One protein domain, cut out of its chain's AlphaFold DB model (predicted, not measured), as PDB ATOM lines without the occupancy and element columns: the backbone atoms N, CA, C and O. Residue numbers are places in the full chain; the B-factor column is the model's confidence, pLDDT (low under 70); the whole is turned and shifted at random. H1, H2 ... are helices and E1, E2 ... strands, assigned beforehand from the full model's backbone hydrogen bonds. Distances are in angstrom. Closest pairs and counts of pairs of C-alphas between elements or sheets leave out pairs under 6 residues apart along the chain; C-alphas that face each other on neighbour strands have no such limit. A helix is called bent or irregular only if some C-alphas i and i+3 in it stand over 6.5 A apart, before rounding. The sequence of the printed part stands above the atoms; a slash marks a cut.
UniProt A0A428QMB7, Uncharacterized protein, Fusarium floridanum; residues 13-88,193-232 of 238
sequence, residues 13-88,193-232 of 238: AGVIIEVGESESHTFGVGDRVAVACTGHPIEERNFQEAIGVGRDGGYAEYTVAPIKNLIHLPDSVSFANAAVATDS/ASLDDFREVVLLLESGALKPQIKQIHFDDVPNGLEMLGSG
ATOM      1  N   ALA A  13     179.615 178.390 115.362       97.62
ATOM      2  CA  ALA A  13     180.965 177.871 115.525       97.62
ATOM      3  C   ALA A  13     181.361 176.996 114.327       97.62
ATOM      4  O   ALA A  13     180.511 176.333 113.733       97.62
ATOM      5  N   GLY A  14     182.646 176.987 113.970       97.81
ATOM      6  CA  GLY A  14     183.142 176.269 112.798       97.81
ATOM      7  C   GLY A  14     184.657 176.338 112.631       97.81
ATOM      8  O   GLY A  14     185.395 176.589 113.585       97.81
ATOM      9  N   VAL A  15     185.115 176.089 111.404       98.25
ATOM     10  CA  VAL A  15     186.533 176.104 111.023       98.25
ATOM     11  C   VAL A  15     186.773 177.215 110.013       98.25
ATOM     12  O   VAL A  15     186.011 177.367 109.058       98.25
ATOM     13  N   ILE A  16     187.847 177.973 110.202       97.50
ATOM     14  CA  ILE A  16     188.266 178.990 109.242       97.50
ATOM     15  C   ILE A  16     188.779 178.310 107.968       97.50
ATOM     16  O   ILE A  16     189.725 177.526 108.016       97.50
ATOM     17  N   ILE A  17     188.187 178.647 106.821       97.00
ATOM     18  CA  ILE A  17     188.645 178.178 105.501       97.00
ATOM     19  C   ILE A  17     189.378 179.254 104.690       97.00
ATOM     20  O   ILE A  17     190.127 178.922 103.776       97.00
ATOM     21  N   GLU A  18     189.195 180.529 105.038       95.38
ATOM     22  CA  GLU A  18     189.821 181.680 104.383       95.38
ATOM     23  C   GLU A  18     189.935 182.844 105.383       95.38
ATOM     24  O   GLU A  18     189.052 183.031 106.223       95.38
ATOM     25  N   VAL A  19     191.020 183.621 105.300       92.56
ATOM     26  CA  VAL A  19     191.270 184.817 106.125       92.56
ATOM     27  C   VAL A  19     191.718 185.954 105.211       92.56
ATOM     28  O   VAL A  19     192.513 185.735 104.300       92.56
ATOM     29  N   GLY A  20     191.234 187.172 105.462       87.25
ATOM     30  CA  GLY A  20     191.684 188.359 104.734       87.25
ATOM     31  C   GLY A  20     193.187 188.611 104.915       87.25
ATOM     32  O   GLY A  20     193.724 188.440 106.009       87.25
ATOM     33  N   GLU A  21     193.867 189.049 103.850       76.88
ATOM     34  CA  GLU A  21     195.338 189.144 103.788       76.88
ATOM     35  C   GLU A  21     195.976 189.942 104.943       76.88
ATOM     36  O   GLU A  21     197.064 189.591 105.401       76.88
ATOM     37  N   SER A  22     195.305 190.981 105.456       68.50
ATOM     38  CA  SER A  22     195.828 191.845 106.525       68.50
ATOM     39  C   SER A  22     195.735 191.258 107.939       68.50
ATOM     40  O   SER A  22     196.297 191.840 108.862       68.50
ATOM     41  N   GLU A  23     195.054 190.125 108.128       66.94
ATOM     42  CA  GLU A  23     194.629 189.652 109.458       66.94
ATOM     43  C   GLU A  23     195.170 188.256 109.833       66.94
ATOM     44  O   GLU A  23     194.789 187.673 110.850       66.94
ATOM     45  N   SER A  24     196.104 187.721 109.040       64.12
ATOM     46  CA  SER A  24     196.638 186.349 109.166       64.12
ATOM     47  C   SER A  24     197.515 186.078 110.402       64.12
ATOM     48  O   SER A  24     197.991 184.961 110.594       64.12
ATOM     49  N   HIS A  25     197.769 187.081 111.247       75.69
ATOM     50  CA  HIS A  25     198.678 186.951 112.391       75.69
ATOM     51  C   HIS A  25     198.014 186.411 113.668       75.69
ATOM     52  O   HIS A  25     198.722 185.923 114.546       75.69
ATOM     53  N   THR A  26     196.682 186.485 113.771       84.88
ATOM     54  CA  THR A  26     195.919 186.057 114.965       84.88
ATOM     55  C   THR A  26     195.025 184.849 114.688       84.88
ATOM     56  O   THR A  26     194.765 184.052 115.590       84.88
ATOM     57  N   PHE A  27     194.563 184.721 113.443       92.69
ATOM     58  CA  PHE A  27     193.711 183.640 112.965       92.69
ATOM     59  C   PHE A  27     194.225 183.141 111.615       92.69
ATOM     60  O   PHE A  27     194.660 183.932 110.773       92.69
ATOM     61  N   GLY A  28     194.146 181.836 111.404       92.94
ATOM     62  CA  GLY A  28     194.581 181.147 110.203       92.94
ATOM     63  C   GLY A  28     193.589 180.079 109.753       92.94
ATOM     64  O   GLY A  28     192.676 179.672 110.470       92.94
ATOM     65  N   VAL A  29     193.777 179.620 108.517       95.56
ATOM     66  CA  VAL A  29     193.005 178.506 107.957       95.56
ATOM     67  C   VAL A  29     193.228 177.247 108.797       95.56
ATOM     68  O   VAL A  29     194.367 176.878 109.076       95.56
ATOM     69  N   GLY A  30     192.136 176.572 109.156       96.44
ATOM     70  CA  GLY A  30     192.132 175.387 110.014       96.44
ATOM     71  C   GLY A  30     191.807 175.672 111.481       96.44
ATOM     72  O   GLY A  30     191.470 174.733 112.203       96.44
ATOM     73  N   ASP A  31     191.835 176.935 111.913       97.38
ATOM     74  CA  ASP A  31     191.497 177.285 113.290       97.38
ATOM     75  C   ASP A  31     190.022 177.001 113.587       97.38
ATOM     76  O   ASP A  31     189.123 177.312 112.796       97.38
ATOM     77  N   ARG A  32     189.777 176.418 114.762       98.19
ATOM     78  CA  ARG A  32     188.436 176.195 115.305       98.19
ATOM     79  C   ARG A  32     187.998 177.458 116.021       98.19
ATOM     80  O   ARG A  32     188.658 177.880 116.967       98.19
ATOM     81  N   VAL A  33     186.878 178.035 115.607       97.62
ATOM     82  CA  VAL A  33     186.401 179.306 116.158       97.62
ATOM     83  C   VAL A  33     184.909 179.299 116.448       97.62
ATOM     84  O   VAL A  33     184.137 178.573 115.821       97.62
ATOM     85  N   ALA A  34     184.508 180.144 117.388       97.12
ATOM     86  CA  ALA A  34     183.132 180.585 117.558       97.12
ATOM     87  C   ALA A  34     183.015 182.078 117.250       97.12
ATOM     88  O   ALA A  34     183.990 182.821 117.395       97.12
ATOM     89  N   VAL A  35     181.826 182.509 116.825       95.12
ATOM     90  CA  VAL A  35     181.537 183.909 116.502       95.12
ATOM     91  C   VAL A  35     180.665 184.503 117.599       95.12
ATOM     92  O   VAL A  35     179.459 184.271 117.645       95.12
ATOM     93  N   ALA A  36     181.270 185.279 118.491       88.06
ATOM     94  CA  ALA A  36     180.549 185.933 119.570       88.06
ATOM     95  C   ALA A  36     179.645 187.051 119.027       88.06
ATOM     96  O   ALA A  36     180.091 187.949 118.304       88.06
ATOM     97  N   CYS A  37     178.372 187.048 119.426       84.25
ATOM     98  CA  CYS A  37     177.501 188.204 119.254       84.25
ATOM     99  C   CYS A  37     177.767 189.170 120.414       84.25
ATOM    100  O   CYS A  37     177.076 189.114 121.426       84.25
ATOM    101  N   THR A  38     178.812 189.998 120.313       85.44
ATOM    102  CA  THR A  38     179.246 190.866 121.419       85.44
ATOM    103  C   THR A  38     178.331 192.076 121.601       85.44
ATOM    104  O   THR A  38     178.113 192.859 120.671       85.44
ATOM    105  N   GLY A  39     177.851 192.266 122.824       87.94
ATOM    106  CA  GLY A  39     177.001 193.383 123.229       87.94
ATOM    107  C   GLY A  39     177.718 194.418 124.084       87.94
ATOM    108  O   GLY A  39     177.147 195.479 124.329       87.94
ATOM    109  N   HIS A  40     178.939 194.108 124.530       92.00
ATOM    110  CA  HIS A  40     179.704 194.918 125.476       92.00
ATOM    111  C   HIS A  40     181.141 195.173 125.001       92.00
ATOM    112  O   HIS A  40     181.737 194.261 124.419       92.00
ATOM    113  N   PRO A  41     181.711 196.362 125.294       92.12
ATOM    114  CA  PRO A  41     181.073 197.485 125.999       92.12
ATOM    115  C   PRO A  41     179.925 198.113 125.181       92.12
ATOM    116  O   PRO A  41     179.942 198.098 123.950       92.12
ATOM    117  N   ILE A  42     178.881 198.602 125.864       91.62
ATOM    118  CA  ILE A  42     177.629 199.064 125.224       91.62
ATOM    119  C   ILE A  42     177.892 200.211 124.242       91.62
ATOM    120  O   ILE A  42     177.205 200.328 123.226       91.62
ATOM    121  N   GLU A  43     178.894 201.037 124.529       92.12
ATOM    122  CA  GLU A  43     179.319 202.182 123.726       92.12
ATOM    123  C   GLU A  43     179.902 201.768 122.366       92.12
ATOM    124  O   GLU A  43     179.801 202.522 121.400       92.12
ATOM    125  N   GLU A  44     180.477 200.566 122.278       88.00
ATOM    126  CA  GLU A  44     181.080 200.013 121.055       88.00
ATOM    127  C   GLU A  44     180.148 199.032 120.332       88.00
ATOM    128  O   GLU A  44     180.461 198.519 119.252       88.00
ATOM    129  N   ARG A  45     178.975 198.766 120.914       88.94
ATOM    130  CA  ARG A  45     178.030 197.771 120.421       88.94
ATOM    131  C   ARG A  45     177.506 198.131 119.036       88.94
ATOM    132  O   ARG A  45     176.820 199.135 118.847       88.94
ATOM    133  N   ASN A  46     177.709 197.219 118.089       87.06
ATOM    134  CA  ASN A  46     177.206 197.359 116.731       87.06
ATOM    135  C   ASN A  46     176.533 196.072 116.235       87.06
ATOM    136  O   ASN A  46     177.148 195.240 115.571       87.06
ATOM    137  N   PHE A  47     175.229 195.941 116.487       85.81
ATOM    138  CA  PHE A  47     174.453 194.794 116.001       85.81
ATOM    139  C   PHE A  47     174.317 194.738 114.468       85.81
ATOM    140  O   PHE A  47     173.926 193.697 113.955       85.81
ATOM    141  N   GLN A  48     174.683 195.787 113.711       85.62
ATOM    142  CA  GLN A  48     174.769 195.672 112.242       85.62
ATOM    143  C   GLN A  48     175.950 194.794 111.793       85.62
ATOM    144  O   GLN A  48     175.987 194.319 110.659       85.62
ATOM    145  N   GLU A  49     176.935 194.588 112.664       85.75
ATOM    146  CA  GLU A  49     178.081 193.718 112.392       85.75
ATOM    147  C   GLU A  49     177.902 192.299 112.930       85.75
ATOM    148  O   GLU A  49     178.655 191.407 112.541       85.75
ATOM    149  N   ALA A  50     176.896 192.081 113.779       90.25
ATOM    150  CA  ALA A  50     176.557 190.764 114.288       90.25
ATOM    151  C   ALA A  50     175.984 189.894 113.162       90.25
ATOM    152  O   ALA A  50     175.004 190.261 112.502       90.25
ATOM    153  N   ILE A  51     176.609 188.739 112.945       93.50
ATOM    154  CA  ILE A  51     176.152 187.755 111.965       93.50
ATOM    155  C   ILE A  51     174.776 187.209 112.365       93.50
ATOM    156  O   ILE A  51     174.474 187.094 113.549       93.50
ATOM    157  N   GLY A  52     173.911 186.945 111.389       93.75
ATOM    158  CA  GLY A  52     172.547 186.454 111.612       93.75
ATOM    159  C   GLY A  52     171.556 187.490 112.151       93.75
ATOM    160  O   GLY A  52     170.369 187.185 112.254       93.75
ATOM    161  N   VAL A  53     172.021 188.703 112.472       91.12
ATOM    162  CA  VAL A  53     171.203 189.818 112.979       91.12
ATOM    163  C   VAL A  53     171.285 191.014 112.036       91.12
ATOM    164  O   VAL A  53     170.275 191.503 111.534       91.12
ATOM    165  N   GLY A  54     172.503 191.502 111.806       90.31
ATOM    166  CA  GLY A  54     172.783 192.683 111.001       90.31
ATOM    167  C   GLY A  54     173.395 192.391 109.640       90.31
ATOM    168  O   GLY A  54     173.527 193.311 108.845       90.31
ATOM    169  N   ARG A  55     173.786 191.143 109.385       91.94
ATOM    170  CA  ARG A  55     174.369 190.615 108.142       91.94
ATOM    171  C   ARG A  55     174.125 189.111 108.081       91.94
ATOM    172  O   ARG A  55     173.608 188.548 109.043       91.94
ATOM    173  N   ASP A  56     174.534 188.475 106.991       95.75
ATOM    174  CA  ASP A  56     174.382 187.030 106.818       95.75
ATOM    175  C   ASP A  56     174.986 186.228 107.982       95.75
ATOM    176  O   ASP A  56     176.066 186.538 108.489       95.75
ATOM    177  N   GLY A  57     174.218 185.245 108.448       95.75
ATOM    178  CA  GLY A  57     174.490 184.398 109.603       95.75
ATOM    179  C   GLY A  57     174.955 182.991 109.260       95.75
ATOM    180  O   GLY A  57     175.405 182.719 108.149       95.75
ATOM    181  N   GLY A  58     174.875 182.112 110.259       96.06
ATOM    182  CA  GLY A  58     175.347 180.728 110.206       96.06
ATOM    183  C   GLY A  58     174.298 179.696 109.804       96.06
ATOM    184  O   GLY A  58     174.607 178.509 109.812       96.06
ATOM    185  N   TYR A  59     173.079 180.092 109.427       96.12
ATOM    186  CA  TYR A  59     172.147 179.179 108.753       96.12
ATOM    187  C   TYR A  59     172.545 178.967 107.279       96.12
ATOM    188  O   TYR A  59     171.759 179.196 106.362       96.12
ATOM    189  N   ALA A  60     173.800 178.574 107.071       95.88
ATOM    190  CA  ALA A  60     174.454 178.320 105.796       95.88
ATOM    191  C   ALA A  60     175.715 177.469 106.025       95.88
ATOM    192  O   ALA A  60     176.255 177.430 107.129       95.88
ATOM    193  N   GLU A  61     176.221 176.822 104.974       96.25
ATOM    194  CA  GLU A  61     177.474 176.049 105.041       96.25
ATOM    195  C   GLU A  61     178.713 176.942 105.228       96.25
ATOM    196  O   GLU A  61     179.726 176.500 105.766       96.25
ATOM    197  N   TYR A  62     178.623 178.208 104.804       96.81
ATOM    198  CA  TYR A  62     179.682 179.206 104.911       96.81
ATOM    199  C   TYR A  62     179.095 180.552 105.334       96.81
ATOM    200  O   TYR A  62     178.009 180.932 104.894       96.81
ATOM    201  N   THR A  63     179.839 181.298 106.148       96.00
ATOM    202  CA  THR A  63     179.491 182.665 106.545       96.00
ATOM    203  C   THR A  63     180.749 183.509 106.732       96.00
ATOM    204  O   THR A  63     181.833 182.972 106.969       96.00
ATOM    205  N   VAL A  64     180.617 184.831 106.618       94.56
ATOM    206  CA  VAL A  64     181.724 185.783 106.793       94.56
ATOM    207  C   VAL A  64     181.532 186.535 108.105       94.56
ATOM    208  O   VAL A  64     180.582 187.305 108.263       94.56
ATOM    209  N   ALA A  65     182.467 186.354 109.036       93.19
ATOM    210  CA  ALA A  65     182.431 186.970 110.357       93.19
ATOM    211  C   ALA A  65     183.579 187.980 110.557       93.19
ATOM    212  O   ALA A  65     184.696 187.741 110.095       93.19
ATOM    213  N   PRO A  66     183.346 189.102 111.266       90.94
ATOM    214  CA  PRO A  66     184.425 189.998 111.679       90.94
ATOM    215  C   PRO A  66     185.398 189.296 112.632       90.94
ATOM    216  O   PRO A  66     184.976 188.748 113.648       90.94
ATOM    217  N   ILE A  67     186.701 189.400 112.367       90.00
ATOM    218  CA  ILE A  67     187.752 188.763 113.183       90.00
ATOM    219  C   ILE A  67     187.710 189.186 114.653       90.00
ATOM    220  O   ILE A  67     187.929 188.366 115.537       90.00
ATOM    221  N   LYS A  68     187.339 190.439 114.935       88.88
ATOM    222  CA  LYS A  68     187.181 190.944 116.309       88.88
ATOM    223  C   LYS A  68     186.118 190.205 117.140       88.88
ATOM    224  O   LYS A  68     186.147 190.302 118.361       88.88
ATOM    225  N   ASN A  69     185.207 189.481 116.489       90.81
ATOM    226  CA  ASN A  69     184.163 188.690 117.138       90.81
ATOM    227  C   ASN A  69     184.539 187.204 117.237       90.81
ATOM    228  O   ASN A  69     183.749 186.412 117.746       90.81
ATOM    229  N   LEU A  70     185.704 186.803 116.721       93.44
ATOM    230  CA  LEU A  70     186.144 185.416 116.747       93.44
ATOM    231  C   LEU A  70     186.841 185.078 118.057       93.44
ATOM    232  O   LEU A  70     187.623 185.861 118.603       93.44
ATOM    233  N   ILE A  71     186.590 183.860 118.526       94.25
ATOM    234  CA  ILE A  71     187.284 183.270 119.664       94.25
ATOM    235  C   ILE A  71     187.748 181.874 119.281       94.25
ATOM    236  O   ILE A  71     186.964 181.076 118.772       94.25
ATOM    237  N   HIS A  72     189.027 181.597 119.543       95.88
ATOM    238  CA  HIS A  72     189.623 180.271 119.392       95.88
ATOM    239  C   HIS A  72     188.952 179.263 120.314       95.88
ATOM    240  O   HIS A  72     188.732 179.533 121.496       95.88
ATOM    241  N   LEU A  73     188.662 178.086 119.773       97.88
ATOM    242  CA  LEU A  73     188.077 176.985 120.517       97.88
ATOM    243  C   LEU A  73     189.140 175.935 120.838       97.88
ATOM    244  O   LEU A  73     189.825 175.470 119.924       97.88
ATOM    245  N   PRO A  74     189.244 175.499 122.103       96.88
ATOM    246  CA  PRO A  74     190.049 174.338 122.432       96.88
ATOM    247  C   PRO A  74     189.437 173.079 121.807       96.88
ATOM    248  O   PRO A  74     188.220 172.968 121.628       96.88
ATOM    249  N   ASP A  75     190.282 172.089 121.516       97.12
ATOM    250  CA  ASP A  75     189.845 170.871 120.828       97.12
ATOM    251  C   ASP A  75     188.778 170.076 121.590       97.12
ATOM    252  O   ASP A  75     187.944 169.397 120.975       97.12
ATOM    253  N   SER A  76     188.803 170.198 122.919       96.94
ATOM    254  CA  SER A  76     187.893 169.582 123.885       96.94
ATOM    255  C   SER A  76     186.461 170.127 123.813       96.94
ATOM    256  O   SER A  76     185.525 169.423 124.200       96.94
ATOM    257  N   VAL A  77     186.260 171.345 123.295       97.81
ATOM    258  CA  VAL A  77     184.940 171.981 123.198       97.81
ATOM    259  C   VAL A  77     184.340 171.713 121.818       97.81
ATOM    260  O   VAL A  77     184.873 172.106 120.779       97.81
ATOM    261  N   SER A  78     183.201 171.015 121.794       97.44
ATOM    262  CA  SER A  78     182.473 170.721 120.556       97.44
ATOM    263  C   SER A  78     181.881 171.989 119.934       97.44
ATOM    264  O   SER A  78     181.514 172.925 120.644       97.44
ATOM    265  N   PHE A  79     181.707 171.999 118.608       97.50
ATOM    266  CA  PHE A  79     181.065 173.125 117.922       97.50
ATOM    267  C   PHE A  79     179.634 173.375 118.398       97.50
ATOM    268  O   PHE A  79     179.243 174.525 118.529       97.50
ATOM    269  N   ALA A  80     178.875 172.326 118.732       95.88
ATOM    270  CA  ALA A  80     177.530 172.483 119.282       95.88
ATOM    271  C   ALA A  80     177.548 173.259 120.612       95.88
ATOM    272  O   ALA A  80     176.808 174.225 120.772       95.88
ATOM    273  N   ASN A  81     178.437 172.883 121.540       96.31
ATOM    274  CA  ASN A  81     178.580 173.592 122.813       96.31
ATOM    275  C   ASN A  81     179.068 175.029 122.609       96.31
ATOM    276  O   ASN A  81     178.564 175.938 123.263       96.31
ATOM    277  N   ALA A  82     180.024 175.231 121.701       96.50
ATOM    278  CA  ALA A  82     180.563 176.548 121.395       96.50
ATOM    279  C   ALA A  82     179.526 177.479 120.749       96.50
ATOM    280  O   ALA A  82     179.446 178.639 121.133       96.50
ATOM    281  N   ALA A  83     178.708 176.982 119.817       96.06
ATOM    282  CA  ALA A  83     177.655 177.764 119.171       96.06
ATOM    283  C   ALA A  83     176.606 178.223 120.193       96.06
ATOM    284  O   ALA A  83     176.327 179.408 120.313       96.06
ATOM    285  N   VAL A  84     176.103 177.311 121.027       94.19
ATOM    286  CA  VAL A  84     175.142 177.668 122.086       94.19
ATOM    287  C   VAL A  84     175.751 178.640 123.107       94.19
ATOM    288  O   VAL A  84     175.046 179.450 123.718       94.19
ATOM    289  N   ALA A  85     177.073 178.600 123.288       94.81
ATOM    290  CA  ALA A  85     177.754 179.522 124.175       94.81
ATOM    291  C   ALA A  85     177.723 180.980 123.706       94.81
ATOM    292  O   ALA A  85     177.789 181.861 124.560       94.81
ATOM    293  N   THR A  86     177.635 181.253 122.395       93.44
ATOM    294  CA  THR A  86     177.883 182.608 121.849       93.44
ATOM    295  C   THR A  86     176.760 183.592 122.114       93.44
ATOM    296  O   THR A  86     176.957 184.793 121.941       93.44
ATOM    297  N   ASP A  87     175.603 183.096 122.539       92.75
ATOM    298  CA  ASP A  87     174.504 183.923 123.014       92.75
ATOM    299  C   ASP A  87     173.934 183.344 124.303       92.75
ATOM    300  O   ASP A  87     174.217 183.867 125.378       92.75
ATOM    301  N   SER A  88     173.188 182.241 124.247       90.88
ATOM    302  CA  SER A  88     172.351 181.856 125.386       90.88
ATOM    303  C   SER A  88     173.086 181.675 126.716       90.88
ATOM    304  O   SER A  88     172.564 182.063 127.764       90.88
ATOM    305  N   ALA A 193     176.765 189.715 125.864       94.38
ATOM    306  CA  ALA A 193     177.952 189.549 126.684       94.38
ATOM    307  C   ALA A 193     179.162 190.267 126.068       94.38
ATOM    308  O   ALA A 193     179.121 190.726 124.918       94.38
ATOM    309  N   SER A 194     180.242 190.374 126.838       94.00
ATOM    310  CA  SER A 194     181.552 190.784 126.326       94.00
ATOM    311  C   SER A 194     182.313 189.602 125.712       94.00
ATOM    312  O   SER A 194     181.959 188.435 125.893       94.00
ATOM    313  N   LEU A 195     183.398 189.903 124.994       92.50
ATOM    314  CA  LEU A 195     184.311 188.877 124.482       92.50
ATOM    315  C   LEU A 195     185.002 188.109 125.629       92.50
ATOM    316  O   LEU A 195     185.272 186.917 125.496       92.50
ATOM    317  N   ASP A 196     185.248 188.773 126.761       94.19
ATOM    318  CA  ASP A 196     185.842 188.159 127.952       94.19
ATOM    319  C   ASP A 196     184.863 187.216 128.655       94.19
ATOM    320  O   ASP A 196     185.241 186.097 128.990       94.19
ATOM    321  N   ASP A 197     183.587 187.595 128.769       95.69
ATOM    322  CA  ASP A 197     182.543 186.694 129.277       95.69
ATOM    323  C   ASP A 197     182.473 185.405 128.453       95.69
ATOM    324  O   ASP A 197     182.349 184.310 129.000       95.69
ATOM    325  N   PHE A 198     182.589 185.511 127.127       94.69
ATOM    326  CA  PHE A 198     182.599 184.321 126.285       94.69
ATOM    327  C   PHE A 198     183.843 183.458 126.517       94.69
ATOM    328  O   PHE A 198     183.727 182.234 126.564       94.69
ATOM    329  N   ARG A 199     185.028 184.059 126.691       95.19
ATOM    330  CA  ARG A 199     186.249 183.305 127.028       95.19
ATOM    331  C   ARG A 199     186.073 182.531 128.333       95.19
ATOM    332  O   ARG A 199     186.396 181.348 128.369       95.19
ATOM    333  N   GLU A 200     185.493 183.154 129.355       97.00
ATOM    334  CA  GLU A 200     185.179 182.482 130.622       97.00
ATOM    335  C   GLU A 200     184.188 181.325 130.428       97.00
ATOM    336  O   GLU A 200     184.397 180.221 130.932       97.00
ATOM    337  N   VAL A 201     183.144 181.520 129.619       97.00
ATOM    338  CA  VAL A 201     182.206 180.440 129.282       97.00
ATOM    339  C   VAL A 201     182.904 179.275 128.571       97.00
ATOM    340  O   VAL A 201     182.629 178.117 128.890       97.00
ATOM    341  N   VAL A 202     183.828 179.544 127.645       96.81
ATOM    342  CA  VAL A 202     184.618 178.494 126.981       96.81
ATOM    343  C   VAL A 202     185.464 177.718 127.994       96.81
ATOM    344  O   VAL A 202     185.485 176.489 127.931       96.81
ATOM    345  N   LEU A 203     186.076 178.388 128.975       97.25
ATOM    346  CA  LEU A 203     186.817 177.726 130.060       97.25
ATOM    347  C   LEU A 203     185.904 176.849 130.938       97.25
ATOM    348  O   LEU A 203     186.283 175.745 131.350       97.25
ATOM    349  N   LEU A 204     184.671 177.293 131.202       97.56
ATOM    350  CA  LEU A 204     183.676 176.498 131.930       97.56
ATOM    351  C   LEU A 204     183.238 175.251 131.144       97.56
ATOM    352  O   LEU A 204     183.032 174.191 131.743       97.56
ATOM    353  N   LEU A 205     183.118 175.355 129.819       97.06
ATOM    354  CA  LEU A 205     182.836 174.212 128.948       97.06
ATOM    355  C   LEU A 205     184.016 173.238 128.895       97.06
ATOM    356  O   LEU A 205     183.820 172.032 129.041       97.06
ATOM    357  N   GLU A 206     185.231 173.755 128.721       97.19
ATOM    358  CA  GLU A 206     186.459 172.959 128.631       97.19
ATOM    359  C   GLU A 206     186.733 172.179 129.922       97.19
ATOM    360  O   GLU A 206     187.016 170.980 129.883       97.19
ATOM    361  N   SER A 207     186.582 172.828 131.079       97.44
ATOM    362  CA  SER A 207     186.724 172.173 132.387       97.44
ATOM    363  C   SER A 207     185.597 171.179 132.697       97.44
ATOM    364  O   SER A 207     185.697 170.392 133.643       97.44
ATOM    365  N   GLY A 208     184.507 171.207 131.925       95.38
ATOM    366  CA  GLY A 208     183.307 170.414 132.166       95.38
ATOM    367  C   GLY A 208     182.475 170.894 133.358       95.38
ATOM    368  O   GLY A 208     181.551 170.180 133.759       95.38
ATOM    369  N   ALA A 209     182.773 172.073 133.917       94.56
ATOM    370  CA  ALA A 209     181.943 172.727 134.928       94.56
ATOM    371  C   ALA A 209     180.567 173.114 134.361       94.56
ATOM    372  O   ALA A 209     179.569 173.095 135.082       94.56
ATOM    373  N   LEU A 210     180.505 173.393 133.057       94.25
ATOM    374  CA  LEU A 210     179.276 173.657 132.326       94.25
ATOM    375  C   LEU A 210     179.032 172.588 131.256       94.25
ATOM    376  O   LEU A 210     179.893 172.305 130.428       94.25
ATOM    377  N   LYS A 211     177.833 171.995 131.262       91.88
ATOM    378  CA  LYS A 211     177.424 170.952 130.305       91.88
ATOM    379  C   LYS A 211     176.042 171.271 129.734       91.88
ATOM    380  O   LYS A 211     175.038 170.837 130.307       91.88
ATOM    381  N   PRO A 212     175.967 172.050 128.642       90.38
ATOM    382  CA  PRO A 212     174.701 172.415 128.024       90.38
ATOM    383  C   PRO A 212     173.959 171.181 127.512       90.38
ATOM    384  O   PRO A 212     174.563 170.231 127.016       90.38
ATOM    385  N   GLN A 213     172.632 171.196 127.618       87.50
ATOM    386  CA  GLN A 213     171.792 170.182 126.990       87.50
ATOM    387  C   GLN A 213     171.359 170.681 125.617       87.50
ATOM    388  O   GLN A 213     170.570 171.622 125.512       87.50
ATOM    389  N   ILE A 214     171.904 170.045 124.583       90.06
ATOM    390  CA  ILE A 214     171.727 170.421 123.181       90.06
ATOM    391  C   ILE A 214     171.168 169.218 122.433       90.06
ATOM    392  O   ILE A 214     171.668 168.100 122.587       90.06
ATOM    393  N   LYS A 215     170.146 169.443 121.613       90.44
ATOM    394  CA  LYS A 215     169.630 168.448 120.676       90.44
ATOM    395  C   LYS A 215     169.880 168.943 119.258       90.44
ATOM    396  O   LYS A 215     169.070 169.682 118.723       90.44
ATOM    397  N   GLN A 216     170.958 168.460 118.652       92.38
ATOM    398  CA  GLN A 216     171.277 168.775 117.262       92.38
ATOM    399  C   GLN A 216     170.176 168.260 116.322       92.38
ATOM    400  O   GLN A 216     169.719 167.118 116.452       92.38
ATOM    401  N   ILE A 217     169.779 169.103 115.375       93.31
ATOM    402  CA  ILE A 217     168.841 168.786 114.292       93.31
ATOM    403  C   ILE A 217     169.536 168.946 112.935       93.31
ATOM    404  O   ILE A 217     170.577 169.599 112.845       93.31
ATOM    405  N   HIS A 218     168.992 168.335 111.880       94.94
ATOM    406  CA  HIS A 218     169.506 168.572 110.532       94.94
ATOM    407  C   HIS A 218     169.117 169.982 110.062       94.94
ATOM    408  O   HIS A 218     168.110 170.530 110.507       94.94
ATOM    409  N   PHE A 219     169.886 170.570 109.141       94.62
ATOM    410  CA  PHE A 219     169.603 171.919 108.638       94.62
ATOM    411  C   PHE A 219     168.196 172.035 108.021       94.62
ATOM    412  O   PHE A 219     167.476 172.997 108.273       94.62
ATOM    413  N   ASP A 220     167.761 170.999 107.301       96.00
ATOM    414  CA  ASP A 220     166.415 170.932 106.712       96.00
ATOM    415  C   ASP A 220     165.284 170.917 107.757       96.00
ATOM    416  O   ASP A 220     164.139 171.233 107.433       96.00
ATOM    417  N   ASP A 221     165.591 170.588 109.018       95.06
ATOM    418  CA  ASP A 221     164.620 170.551 110.115       95.06
ATOM    419  C   ASP A 221     164.474 171.903 110.831       95.06
ATOM    420  O   ASP A 221     163.604 172.036 111.695       95.06
ATOM    421  N   VAL A 222     165.283 172.918 110.491       93.38
ATOM    422  CA  VAL A 222     165.220 174.255 111.114       93.38
ATOM    423  C   VAL A 222     163.800 174.844 111.105       93.38
ATOM    424  O   VAL A 222     163.378 175.323 112.160       93.38
ATOM    425  N   PRO A 223     163.005 174.776 110.011       94.12
ATOM    426  CA  PRO A 223     161.622 175.257 110.028       94.12
ATOM    427  C   PRO A 223     160.761 174.589 111.109       94.12
ATOM    428  O   PRO A 223     160.102 175.277 111.887       94.12
ATOM    429  N   ASN A 224     160.829 173.261 111.229       93.19
ATOM    430  CA  ASN A 224     160.111 172.522 112.271       93.19
ATOM    431  C   ASN A 224     160.663 172.844 113.674       93.19
ATOM    432  O   ASN A 224     159.902 172.988 114.629       93.19
ATOM    433  N   GLY A 225     161.981 173.020 113.809       92.00
ATOM    434  CA  GLY A 225     162.612 173.469 115.050       92.00
ATOM    435  C   GLY A 225     162.073 174.821 115.533       92.00
ATOM    436  O   GLY A 225     161.788 174.975 116.722       92.00
ATOM    437  N   LEU A 226     161.860 175.772 114.617       91.75
ATOM    438  CA  LEU A 226     161.263 177.078 114.919       91.75
ATOM    439  C   LEU A 226     159.792 176.963 115.356       91.75
ATOM    440  O   LEU A 226     159.387 177.642 116.301       91.75
ATOM    441  N   GLU A 227     159.004 176.078 114.743       93.12
ATOM    442  CA  GLU A 227     157.618 175.806 115.167       93.12
ATOM    443  C   GLU A 227     157.555 175.176 116.570       93.12
ATOM    444  O   GLU A 227     156.763 175.587 117.429       93.12
ATOM    445  N   MET A 228     158.433 174.209 116.846       90.00
ATOM    446  CA  MET A 228     158.571 173.605 118.173       90.00
ATOM    447  C   MET A 228     158.991 174.639 119.227       90.00
ATOM    448  O   MET A 228     158.482 174.619 120.353       90.00
ATOM    449  N   LEU A 229     159.897 175.558 118.874       89.19
ATOM    450  CA  LEU A 229     160.317 176.658 119.744       89.19
ATOM    451  C   LEU A 229     159.151 177.605 120.039       89.19
ATOM    452  O   LEU A 229     158.875 177.884 121.206       89.19
ATOM    453  N   GLY A 230     158.419 178.026 119.004       87.88
ATOM    454  CA  GLY A 230     157.253 178.903 119.138       87.88
ATOM    455  C   GLY A 230     156.111 178.296 119.961       87.88
ATOM    456  O   GLY A 230     155.374 179.022 120.625       87.88
ATOM    457  N   SER A 231     155.988 176.966 119.976       88.25
ATOM    458  CA  SER A 231     154.996 176.234 120.779       88.25
ATOM    459  C   SER A 231     155.496 175.807 122.168       88.25
ATOM    460  O   SER A 231     154.750 175.178 122.923       88.25
ATOM    461  N   GLY A 232     156.735 176.150 122.540       84.19
ATOM    462  CA  GLY A 232     157.299 175.857 123.861       84.19
ATOM    463  C   GLY A 232     157.625 174.377 124.106       84.19
ATOM    464  O   GLY A 232     157.714 173.957 125.262       84.19
TER     465      GLY A 232
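Overview. This is residues 13 to 88 and 193 to 232 of the 238 residues of an uncharacterized protein of Fusarium floridanum (UniProt A0A428QMB7). With little regular structure, H1 and H2 pack on a small sheet, E1 E2 E3, amid long loops, while H3 sits off to one side. The 116 printed residues, mixed in class with 44 in three named strands, then three named helices, are compact, with radius of gyration of the C-alphas 14.8 A and spans of 45, 33 and 32 A.

Arrangement. E1, residues 13 to 15, E2, 32 to 35, and E3, 70 to 72, form a meander, each antiparallel to the one before. N 14 and O 33, 2.9 A, and N 34 and O 71, 3.0 A, are within hydrogen-bond range. H1, 79 to 88, is on the sheet. H2, 195 to 206, touches H1, closest C-alphas 86 and 198, 6.7 A. H3, 219 to 230, irregular with C-alphas 220 and 223 7.3 A apart, is apart from both. H2 has every O i to N i+4 pair within range, H1 5 of 6, H3 6 of 8.

Along the chain. E1 begins at C-alpha 13 (180.965, 177.871, 115.525); H3, 17.7 A long, ends at C-alpha 230 (157.253, 178.903, 119.138).

Size, cuts and confidence. Residues 89 to 192 are cut out, leaving 9.6 A between C-alphas 88 and 193. Link H2 to H3 is long. Residues 22 to 24 have pLDDT under 70.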